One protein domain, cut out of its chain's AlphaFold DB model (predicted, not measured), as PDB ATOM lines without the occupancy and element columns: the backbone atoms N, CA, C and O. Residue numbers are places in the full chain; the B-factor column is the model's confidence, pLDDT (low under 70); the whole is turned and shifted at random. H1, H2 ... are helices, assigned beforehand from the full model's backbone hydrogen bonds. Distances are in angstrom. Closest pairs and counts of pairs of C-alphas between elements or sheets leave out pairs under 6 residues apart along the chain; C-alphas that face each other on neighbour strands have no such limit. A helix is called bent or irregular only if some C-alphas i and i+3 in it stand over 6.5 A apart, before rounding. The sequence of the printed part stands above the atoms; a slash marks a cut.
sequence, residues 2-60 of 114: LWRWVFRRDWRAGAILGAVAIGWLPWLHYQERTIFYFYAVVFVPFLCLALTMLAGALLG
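This is residues 2 to 60 of the 114 residues of an uncharacterized protein of Streptomyces sp. SolWspMP-sol7th (UniProt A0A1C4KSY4). A long, loose helical hairpin: H2 makes one leg, H3 and H4 follow one another back along the other leg, and the short H1 folds back on the first turns of H2. The loop end, residues 28 to 34, sticks out. The printed part has 59 residues with four named helices, in the order H1, H2, H3, H4, and no named strand; the class is all helix. It is loose, with a radius of gyration of the C-alphas of 13.6 A, and a rod spanning 44 by 20 by 12 A.

Start at H1, residues 2 to 8, which touches residues 11 to 14 of H2, residues 11 to 29; the closest C-alphas, of Trp 5 and Ala 13, are 5.3 A apart. This hairpin has a shallow tilt of 29 degrees, opposite ways. H2 is the hub, touching three helices. Its residues 23 to 24 only just touch H3, residues 37 to 42, with 3 pairs of C-alphas within 8 A, the closest being Gly 23 and Val 42 at 6.9 A. They form a hairpin, opposite ways, at a tilt of 38 degrees, only just steep. Residues 13 to 20 of H2 touch residues 46 to 50 of H4, residues 44 to 59, opposite ways at a steep tilt of 40 degrees; the closest C-alphas are those of Ile 16 and Phe 46, at 5.5 A. H3 and H4 meet only through their link, and H1 is apart from both. Every O i to N i+4 pair is within hydrogen-bond range in H1 and H4, against 11 of 15 in H2 and 0 of 2 in H3, where 2 of 3 O i to N i+3 pairs are.

Find C-alpha 2 at (13.723, 41.732, 27.560), where H1 begins its 9.4 A. H2 runs 27.0 A from C-alpha 11 at (8.228, 40.538, 18.188), with a kink of 33 degrees near residue 23; it is only just irregular, C-alphas 23 and 26 being 6.9 A apart. H3 measures 10.7 A and is neither bent nor irregular, but only just: C-alphas 39 and 42 are 6.4 A apart. H4 runs 22.7 A to C-alpha 59 at (28.464, 39.746, 16.884).

The two C-alphas farthest apart, of Glu 32 and Gly 60, are 44.7 A apart. The printed part has no cut; its links are tight from H1 to H2 and from H3 to H4, and short from H2 to H3. Look in the B-factor column for pLDDT under 70 at residue 2 and residues 4 to 9; the mean of the printed part is 87.6.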
ATOM      1  N   LEU A   2      14.692  40.774  27.008       63.81
ATOM      2  CA  LEU A   2      13.723  41.732  27.560       63.81
ATOM      3  C   LEU A   2      13.926  43.164  27.039       63.81
ATOM      4  O   LEU A   2      12.980  43.771  26.560       63.81
ATOM      5  N   TRP A   3      15.170  43.654  26.989       70.44
ATOM      6  CA  TRP A   3      15.470  44.965  26.397       70.44
ATOM      7  C   TRP A   3      15.054  45.086  24.917       70.44
ATOM      8  O   TRP A   3      14.456  46.077  24.514       70.44
ATOM      9  N   ARG A   4      15.332  44.070  24.087       61.16
ATOM     10  CA  ARG A   4      14.954  44.083  22.659       61.16
ATOM     11  C   ARG A   4      13.441  43.970  22.471       61.16
ATOM     12  O   ARG A   4      12.888  44.624  21.595       61.16
ATOM     13  N   TRP A   5      12.773  43.171  23.293       54.28
ATOM     14  CA  TRP A   5      11.322  43.051  23.246       54.28
ATOM     15  C   TRP A   5      10.634  44.355  23.676       54.28
ATOM     16  O   TRP A   5       9.820  44.885  22.928       54.28
ATOM     17  N   VAL A   6      11.026  44.923  24.819       60.69
ATOM     18  CA  VAL A   6      10.376  46.104  25.408       60.69
ATOM     19  C   VAL A   6      10.757  47.399  24.683       60.69
ATOM     20  O   VAL A   6       9.881  48.175  24.316       60.69
ATOM     21  N   PHE A   7      12.044  47.630  24.407       57.75
ATOM     22  CA  PHE A   7      12.521  48.917  23.875       57.75
ATOM     23  C   PHE A   7      12.731  48.924  22.359       57.75
ATOM     24  O   PHE A   7      12.693  49.984  21.740       57.75
ATOM     25  N   ARG A   8      12.951  47.759  21.733       63.06
ATOM     26  CA  ARG A   8      13.069  47.642  20.265       63.06
ATOM     27  C   ARG A   8      11.820  47.045  19.603       63.06
ATOM     28  O   ARG A   8      11.835  46.902  18.385       63.06
ATOM     29  N   ARG A   9      10.768  46.703  20.373       63.91
ATOM     30  CA  ARG A   9       9.530  46.047  19.891       63.91
ATOM     31  C   ARG A   9       9.801  44.837  18.988       63.91
ATOM     32  O   ARG A   9       9.068  44.563  18.041       63.91
ATOM     33  N   ASP A  10      10.872  44.102  19.275       76.56
ATOM     34  CA  ASP A  10      11.235  42.917  18.504       76.56
ATOM     35  C   ASP A  10      10.261  41.780  18.850       76.56
ATOM     36  O   ASP A  10      10.379  41.136  19.898       76.56
ATOM     37  N   TRP A  11       9.265  41.555  17.983       83.38
ATOM     38  CA  TRP A  11       8.228  40.538  18.188       83.38
ATOM     39  C   TRP A  11       8.818  39.130  18.325       83.38
ATOM     40  O   TRP A  11       8.259  38.302  19.039       83.38
ATOM     41  N   ARG A  12       9.984  38.872  17.710       85.38
ATOM     42  CA  ARG A  12      10.678  37.578  17.778       85.38
ATOM     43  C   ARG A  12      11.151  37.294  19.199       85.38
ATOM     44  O   ARG A  12      10.950  36.198  19.711       85.38
ATOM     45  N   ALA A  13      11.728  38.304  19.857       84.81
ATOM     46  CA  ALA A  13      12.146  38.198  21.253       84.81
ATOM     47  C   ALA A  13      10.942  37.984  22.183       84.81
ATOM     48  O   ALA A  13      11.033  37.191  23.114       84.81
ATOM     49  N   GLY A  14       9.817  38.653  21.904       85.38
ATOM     50  CA  GLY A  14       8.565  38.455  22.634       85.38
ATOM     51  C   GLY A  14       8.006  37.042  22.482       85.38
ATOM     52  O   GLY A  14       7.698  36.410  23.485       85.38
ATOM     53  N   ALA A  15       7.939  36.515  21.256       89.44
ATOM     54  CA  ALA A  15       7.458  35.159  20.984       89.44
ATOM     55  C   ALA A  15       8.312  34.088  21.680       89.44
ATOM     56  O   ALA A  15       7.773  33.178  22.302       89.44
ATOM     57  N   ILE A  16       9.642  34.227  21.635       92.62
ATOM     58  CA  ILE A  16      10.563  33.300  22.308       92.62
ATOM     59  C   ILE A  16      10.381  33.347  23.827       92.62
ATOM     60  O   ILE A  16      10.238  32.304  24.460       92.62
ATOM     61  N   LEU A  17      10.363  34.547  24.420       91.38
ATOM     62  CA  LEU A  17      10.157  34.701  25.861       91.38
ATOM     63  C   LEU A  17       8.774  34.206  26.292       91.38
ATOM     64  O   LEU A  17       8.664  33.559  27.328       91.38
ATOM     65  N   GLY A  18       7.745  34.468  25.488       92.62
ATOM     66  CA  GLY A  18       6.385  33.996  25.715       92.62
ATOM     67  C   GLY A  18       6.303  32.475  25.711       92.62
ATOM     68  O   GLY A  18       5.746  31.905  26.638       92.62
ATOM     69  N   ALA A  19       6.917  31.804  24.734       93.38
ATOM     70  CA  ALA A  19       6.943  30.344  24.677       93.38
ATOM     71  C   ALA A  19       7.658  29.722  25.890       93.38
ATOM     72  O   ALA A  19       7.157  28.763  26.474       93.38
ATOM     73  N   VAL A  20       8.786  30.300  26.319       95.12
ATOM     74  CA  VAL A  20       9.482  29.866  27.545       95.12
ATOM     75  C   VAL A  20       8.610  30.097  28.780       95.12
ATOM     76  O   VAL A  20       8.480  29.204  29.610       95.12
ATOM     77  N   ALA A  21       7.976  31.265  28.893       94.81
ATOM     78  CA  ALA A  21       7.102  31.591  30.015       94.81
ATOM     79  C   ALA A  21       5.881  30.663  30.078       94.81
ATOM     80  O   ALA A  21       5.558  30.170  31.151       94.81
ATOM     81  N   ILE A  22       5.246  30.368  28.940       95.19
ATOM     82  CA  ILE A  22       4.132  29.415  28.845       95.19
ATOM     83  C   ILE A  22       4.582  28.011  29.260       95.19
ATOM     84  O   ILE A  22       3.836  27.316  29.938       95.19
ATOM     85  N   GLY A  23       5.793  27.595  28.885       92.88
ATOM     86  CA  GLY A  23       6.333  26.296  29.285       92.88
ATOM     87  C   GLY A  23       6.686  26.205  30.774       92.88
ATOM     88  O   GLY A  23       6.513  25.146  31.372       92.88
ATOM     89  N   TRP A  24       7.174  27.296  31.371       94.50
ATOM     90  CA  TRP A  24       7.746  27.298  32.722       94.50
ATOM     91  C   TRP A  24       6.785  27.772  33.823       94.50
ATOM     92  O   TRP A  24       6.697  27.137  34.870       94.50
ATOM     93  N   LEU A  25       6.046  28.865  33.612       95.12
ATOM     94  CA  LEU A  25       5.185  29.467  34.641       95.12
ATOM     95  C   LEU A  25       4.107  28.527  35.203       95.12
ATOM     96  O   LEU A  25       3.866  28.606  36.408       95.12
ATOM     97  N   PRO A  26       3.483  27.615  34.426       93.56
ATOM     98  CA  PRO A  26       2.512  26.677  34.983       93.56
ATOM     99  C   PRO A  26       3.076  25.823  36.118       93.56
ATOM    100  O   PRO A  26       2.337  25.432  37.013       93.56
ATOM    101  N   TRP A  27       4.385  25.562  36.132       93.06
ATOM    102  CA  TRP A  27       5.008  24.762  37.184       93.06
ATOM    103  C   TRP A  27       4.899  25.438  38.548       93.06
ATOM    104  O   TRP A  27       4.725  24.747  39.546       93.06
ATOM    105  N   LEU A  28       4.904  26.776  38.596       92.00
ATOM    106  CA  LEU A  28       4.715  27.548  39.829       92.00
ATOM    107  C   LEU A  28       3.325  27.342  40.447       92.00
ATOM    108  O   LEU A  28       3.155  27.574  41.640       92.00
ATOM    109  N   HIS A  29       2.349  26.889  39.655       93.38
ATOM    110  CA  HIS A  29       1.004  26.564  40.126       93.38
ATOM    111  C   HIS A  29       0.837  25.107  40.568       93.38
ATOM    112  O   HIS A  29      -0.134  24.822  41.254       93.38
ATOM    113  N   TYR A  30       1.759  24.211  40.199       90.69
ATOM    114  CA  TYR A  30       1.691  22.773  40.494       90.69
ATOM    115  C   TYR A  30       2.798  22.330  41.459       90.69
ATOM    116  O   TYR A  30       3.474  21.327  41.232       90.69
ATOM    117  N   GLN A  31       3.021  23.098  42.527       88.50
ATOM    118  CA  GLN A  31       4.073  22.815  43.517       88.50
ATOM    119  C   GLN A  31       3.762  21.573  44.368       88.50
ATOM    120  O   GLN A  31       4.659  20.974  44.953       88.50
ATOM    121  N   GLU A  32       2.497  21.161  44.417       93.12
ATOM    122  CA  GLU A  32       2.012  19.964  45.102       93.12
ATOM    123  C   GLU A  32       2.325  18.651  44.364       93.12
ATOM    124  O   GLU A  32       2.035  17.569  44.875       93.12
ATOM    125  N   ARG A  33       2.912  18.721  43.161       89.94
ATOM    126  CA  ARG A  33       3.305  17.554  42.363       89.94
ATOM    127  C   ARG A  33       4.811  17.514  42.162       89.94
ATOM    128  O   ARG A  33       5.466  18.539  42.010       89.94
ATOM    129  N   THR A  34       5.361  16.307  42.081       91.62
ATOM    130  CA  THR A  34       6.765  16.116  41.714       91.62
ATOM    131  C   THR A  34       6.991  16.517  40.257       91.62
ATOM    132  O   THR A  34       6.369  15.963  39.349       91.62
ATOM    133  N   ILE A  35       7.906  17.461  40.030       91.88
ATOM    134  CA  ILE A  35       8.287  17.959  38.703       91.88
ATOM    135  C   ILE A  35       9.728  17.531  38.419       91.88
ATOM    136  O   ILE A  35      10.635  17.820  39.196       91.88
ATOM    137  N   PHE A  36       9.947  16.862  37.287       92.25
ATOM    138  CA  PHE A  36      11.274  16.435  36.845       92.25
ATOM    139  C   PHE A  36      11.841  17.396  35.798       92.25
ATOM    140  O   PHE A  36      11.114  17.884  34.931       92.25
ATOM    141  N   TYR A  37      13.161  17.604  35.816       90.56
ATOM    142  CA  TYR A  37      13.849  18.495  34.869       90.56
ATOM    143  C   TYR A  37      13.626  18.108  33.398       90.56
ATOM    144  O   TYR A  37      13.604  18.976  32.528       90.56
ATOM    145  N   PHE A  38      13.375  16.825  33.117       93.50
ATOM    146  CA  PHE A  38      13.025  16.323  31.786       93.50
ATOM    147  C   PHE A  38      11.891  17.114  31.112       93.50
ATOM    148  O   PHE A  38      11.941  17.340  29.905       93.50
ATOM    149  N   TYR A  39      10.907  17.610  31.869       94.38
ATOM    150  CA  TYR A  39       9.789  18.376  31.307       94.38
ATOM    151  C   TYR A  39      10.213  19.702  30.665       94.38
ATOM    152  O   TYR A  39       9.480  20.241  29.835       94.38
ATOM    153  N   ALA A  40      11.415  20.201  30.971       95.50
ATOM    154  CA  ALA A  40      11.959  21.394  30.333       95.50
ATOM    155  C   ALA A  40      12.158  21.219  28.820       95.50
ATOM    156  O   ALA A  40      12.155  22.212  28.090       95.50
ATOM    157  N   VAL A  41      12.272  19.973  28.329       95.69
ATOM    158  CA  VAL A  41      12.495  19.646  26.910       95.69
ATOM    159  C   VAL A  41      11.509  20.348  25.970       95.69
ATOM    160  O   VAL A  41      11.889  20.747  24.872       95.69
ATOM    161  N   VAL A  42      10.272  20.586  26.424       95.62
ATOM    162  CA  VAL A  42       9.211  21.240  25.643       95.62
ATOM    163  C   VAL A  42       9.577  22.675  25.254       95.62
ATOM    164  O   VAL A  42       9.236  23.119  24.158       95.62
ATOM    165  N   PHE A  43      10.296  23.402  26.115       95.31
ATOM    166  CA  PHE A  43      10.684  24.788  25.848       95.31
ATOM    167  C   PHE A  43      12.176  24.985  25.537       95.31
ATOM    168  O   PHE A  43      12.587  26.099  25.199       95.31
ATOM    169  N   VAL A  44      12.988  23.918  25.555       96.38
ATOM    170  CA  VAL A  44      14.408  23.949  25.146       96.38
ATOM    171  C   VAL A  44      14.622  24.555  23.749       96.38
ATOM    172  O   VAL A  44      15.506  25.405  23.625       96.38
ATOM    173  N   PRO A  45      13.831  24.236  22.702       96.31
ATOM    174  CA  PRO A  45      14.033  24.836  21.379       96.31
ATOM    175  C   PRO A  45      13.953  26.369  21.392       96.31
ATOM    176  O   PRO A  45      14.719  27.044  20.704       96.31
ATOM    177  N   PHE A  46      13.078  26.941  22.222       95.38
ATOM    178  CA  PHE A  46      12.944  28.392  22.358       95.38
ATOM    179  C   PHE A  46      14.121  29.000  23.126       95.38
ATOM    180  O   PHE A  46      14.588  30.082  22.767       95.38
ATOM    181  N   LEU A  47      14.675  28.291  24.114       94.06
ATOM    182  CA  LEU A  47      15.934  28.688  24.752       94.06
ATOM    183  C   LEU A  47      17.097  28.692  23.748       94.06
ATOM    184  O   LEU A  47      17.879  29.641  23.734       94.06
ATOM    185  N   CYS A  48      17.173  27.709  22.846       95.00
ATOM    186  CA  CYS A  48      18.159  27.702  21.761       95.00
ATOM    187  C   CYS A  48      17.991  28.913  20.831       95.00
ATOM    188  O   CYS A  48      18.973  29.576  20.500       95.00
ATOM    189  N   LEU A  49      16.757  29.271  20.455       94.19
ATOM    190  CA  LEU A  49      16.494  30.490  19.678       94.19
ATOM    191  C   LEU A  49      16.907  31.760  20.434       94.19
ATOM    192  O   LEU A  49      17.465  32.684  19.832       94.19
ATOM    193  N   ALA A  50      16.689  31.807  21.752       92.69
ATOM    194  CA  ALA A  50      17.156  32.906  22.589       92.69
ATOM    195  C   ALA A  50      18.693  33.009  22.575       92.69
ATOM    196  O   ALA A  50      19.238  34.101  22.411       92.69
ATOM    197  N   LEU A  51      19.407  31.886  22.684       92.19
ATOM    198  CA  LEU A  51      20.870  31.859  22.584       92.19
ATOM    199  C   LEU A  51      21.355  32.313  21.203       92.19
ATOM    200  O   LEU A  51      22.265  33.135  21.113       92.19
ATOM    201  N   THR A  52      20.703  31.878  20.126       92.44
ATOM    202  CA  THR A  52      21.034  32.305  18.759       92.44
ATOM    203  C   THR A  52      20.848  33.811  18.572       92.44
ATOM    204  O   THR A  52      21.714  34.498  18.028       92.44
ATOM    205  N   MET A  53      19.745  34.375  19.069       90.94
ATOM    206  CA  MET A  53      19.528  35.822  19.020       90.94
ATOM    207  C   MET A  53      20.524  36.595  19.904       90.94
ATOM    208  O   MET A  53      20.883  37.727  19.565       90.94
ATOM    209  N   LEU A  54      20.973  36.012  21.023       90.19
ATOM    210  CA  LEU A  54      22.034  36.575  21.860       90.19
ATOM    211  C   LEU A  54      23.368  36.586  21.105       90.19
ATOM    212  O   LEU A  54      24.007  37.631  21.049       90.19
ATOM    213  N   ALA A  55      23.744  35.478  20.468       91.31
ATOM    214  CA  ALA A  55      24.939  35.385  19.635       91.31
ATOM    215  C   ALA A  55      24.925  36.431  18.505       91.31
ATOM    216  O   ALA A  55      25.885  37.179  18.331       91.31
ATOM    217  N   GLY A  56      23.792  36.586  17.810       89.56
ATOM    218  CA  GLY A  56      23.619  37.642  16.808       89.56
ATOM    219  C   GLY A  56      23.785  39.058  17.378       89.56
ATOM    220  O   GLY A  56      24.345  39.936  16.723       89.56
ATOM    221  N   ALA A  57      23.341  39.298  18.615       87.94
ATOM    222  CA  ALA A  57      23.547  40.579  19.291       87.94
ATOM    223  C   ALA A  57      25.011  40.801  19.718       87.94
ATOM    224  O   ALA A  57      25.496  41.932  19.656       87.94
ATOM    225  N   LEU A  58      25.716  39.742  20.130       89.06
ATOM    226  CA  LEU A  58      27.130  39.794  20.509       89.06
ATOM    227  C   LEU A  58      28.025  40.129  19.312       89.06
ATOM    228  O   LEU A  58      28.881  41.012  19.445       89.06
ATOM    229  N   LEU A  59      27.773  39.500  18.156       90.06
ATOM    230  CA  LEU A  59      28.464  39.746  16.884       90.06
ATOM    231  C   LEU A  59      28.434  41.225  16.467       90.06
ATOM    232  O   LEU A  59      29.432  41.758  15.981       90.06
ATOM    233  N   GLY A  60      27.320  41.906  16.733       84.06
ATOM    234  CA  GLY A  60      27.143  43.329  16.457       84.06
ATOM    235  C   GLY A  60      26.605  43.630  15.049       84.06
ATOM    236  O   GLY A  60      26.591  42.763  14.176       84.06
TER     237      GLY A  60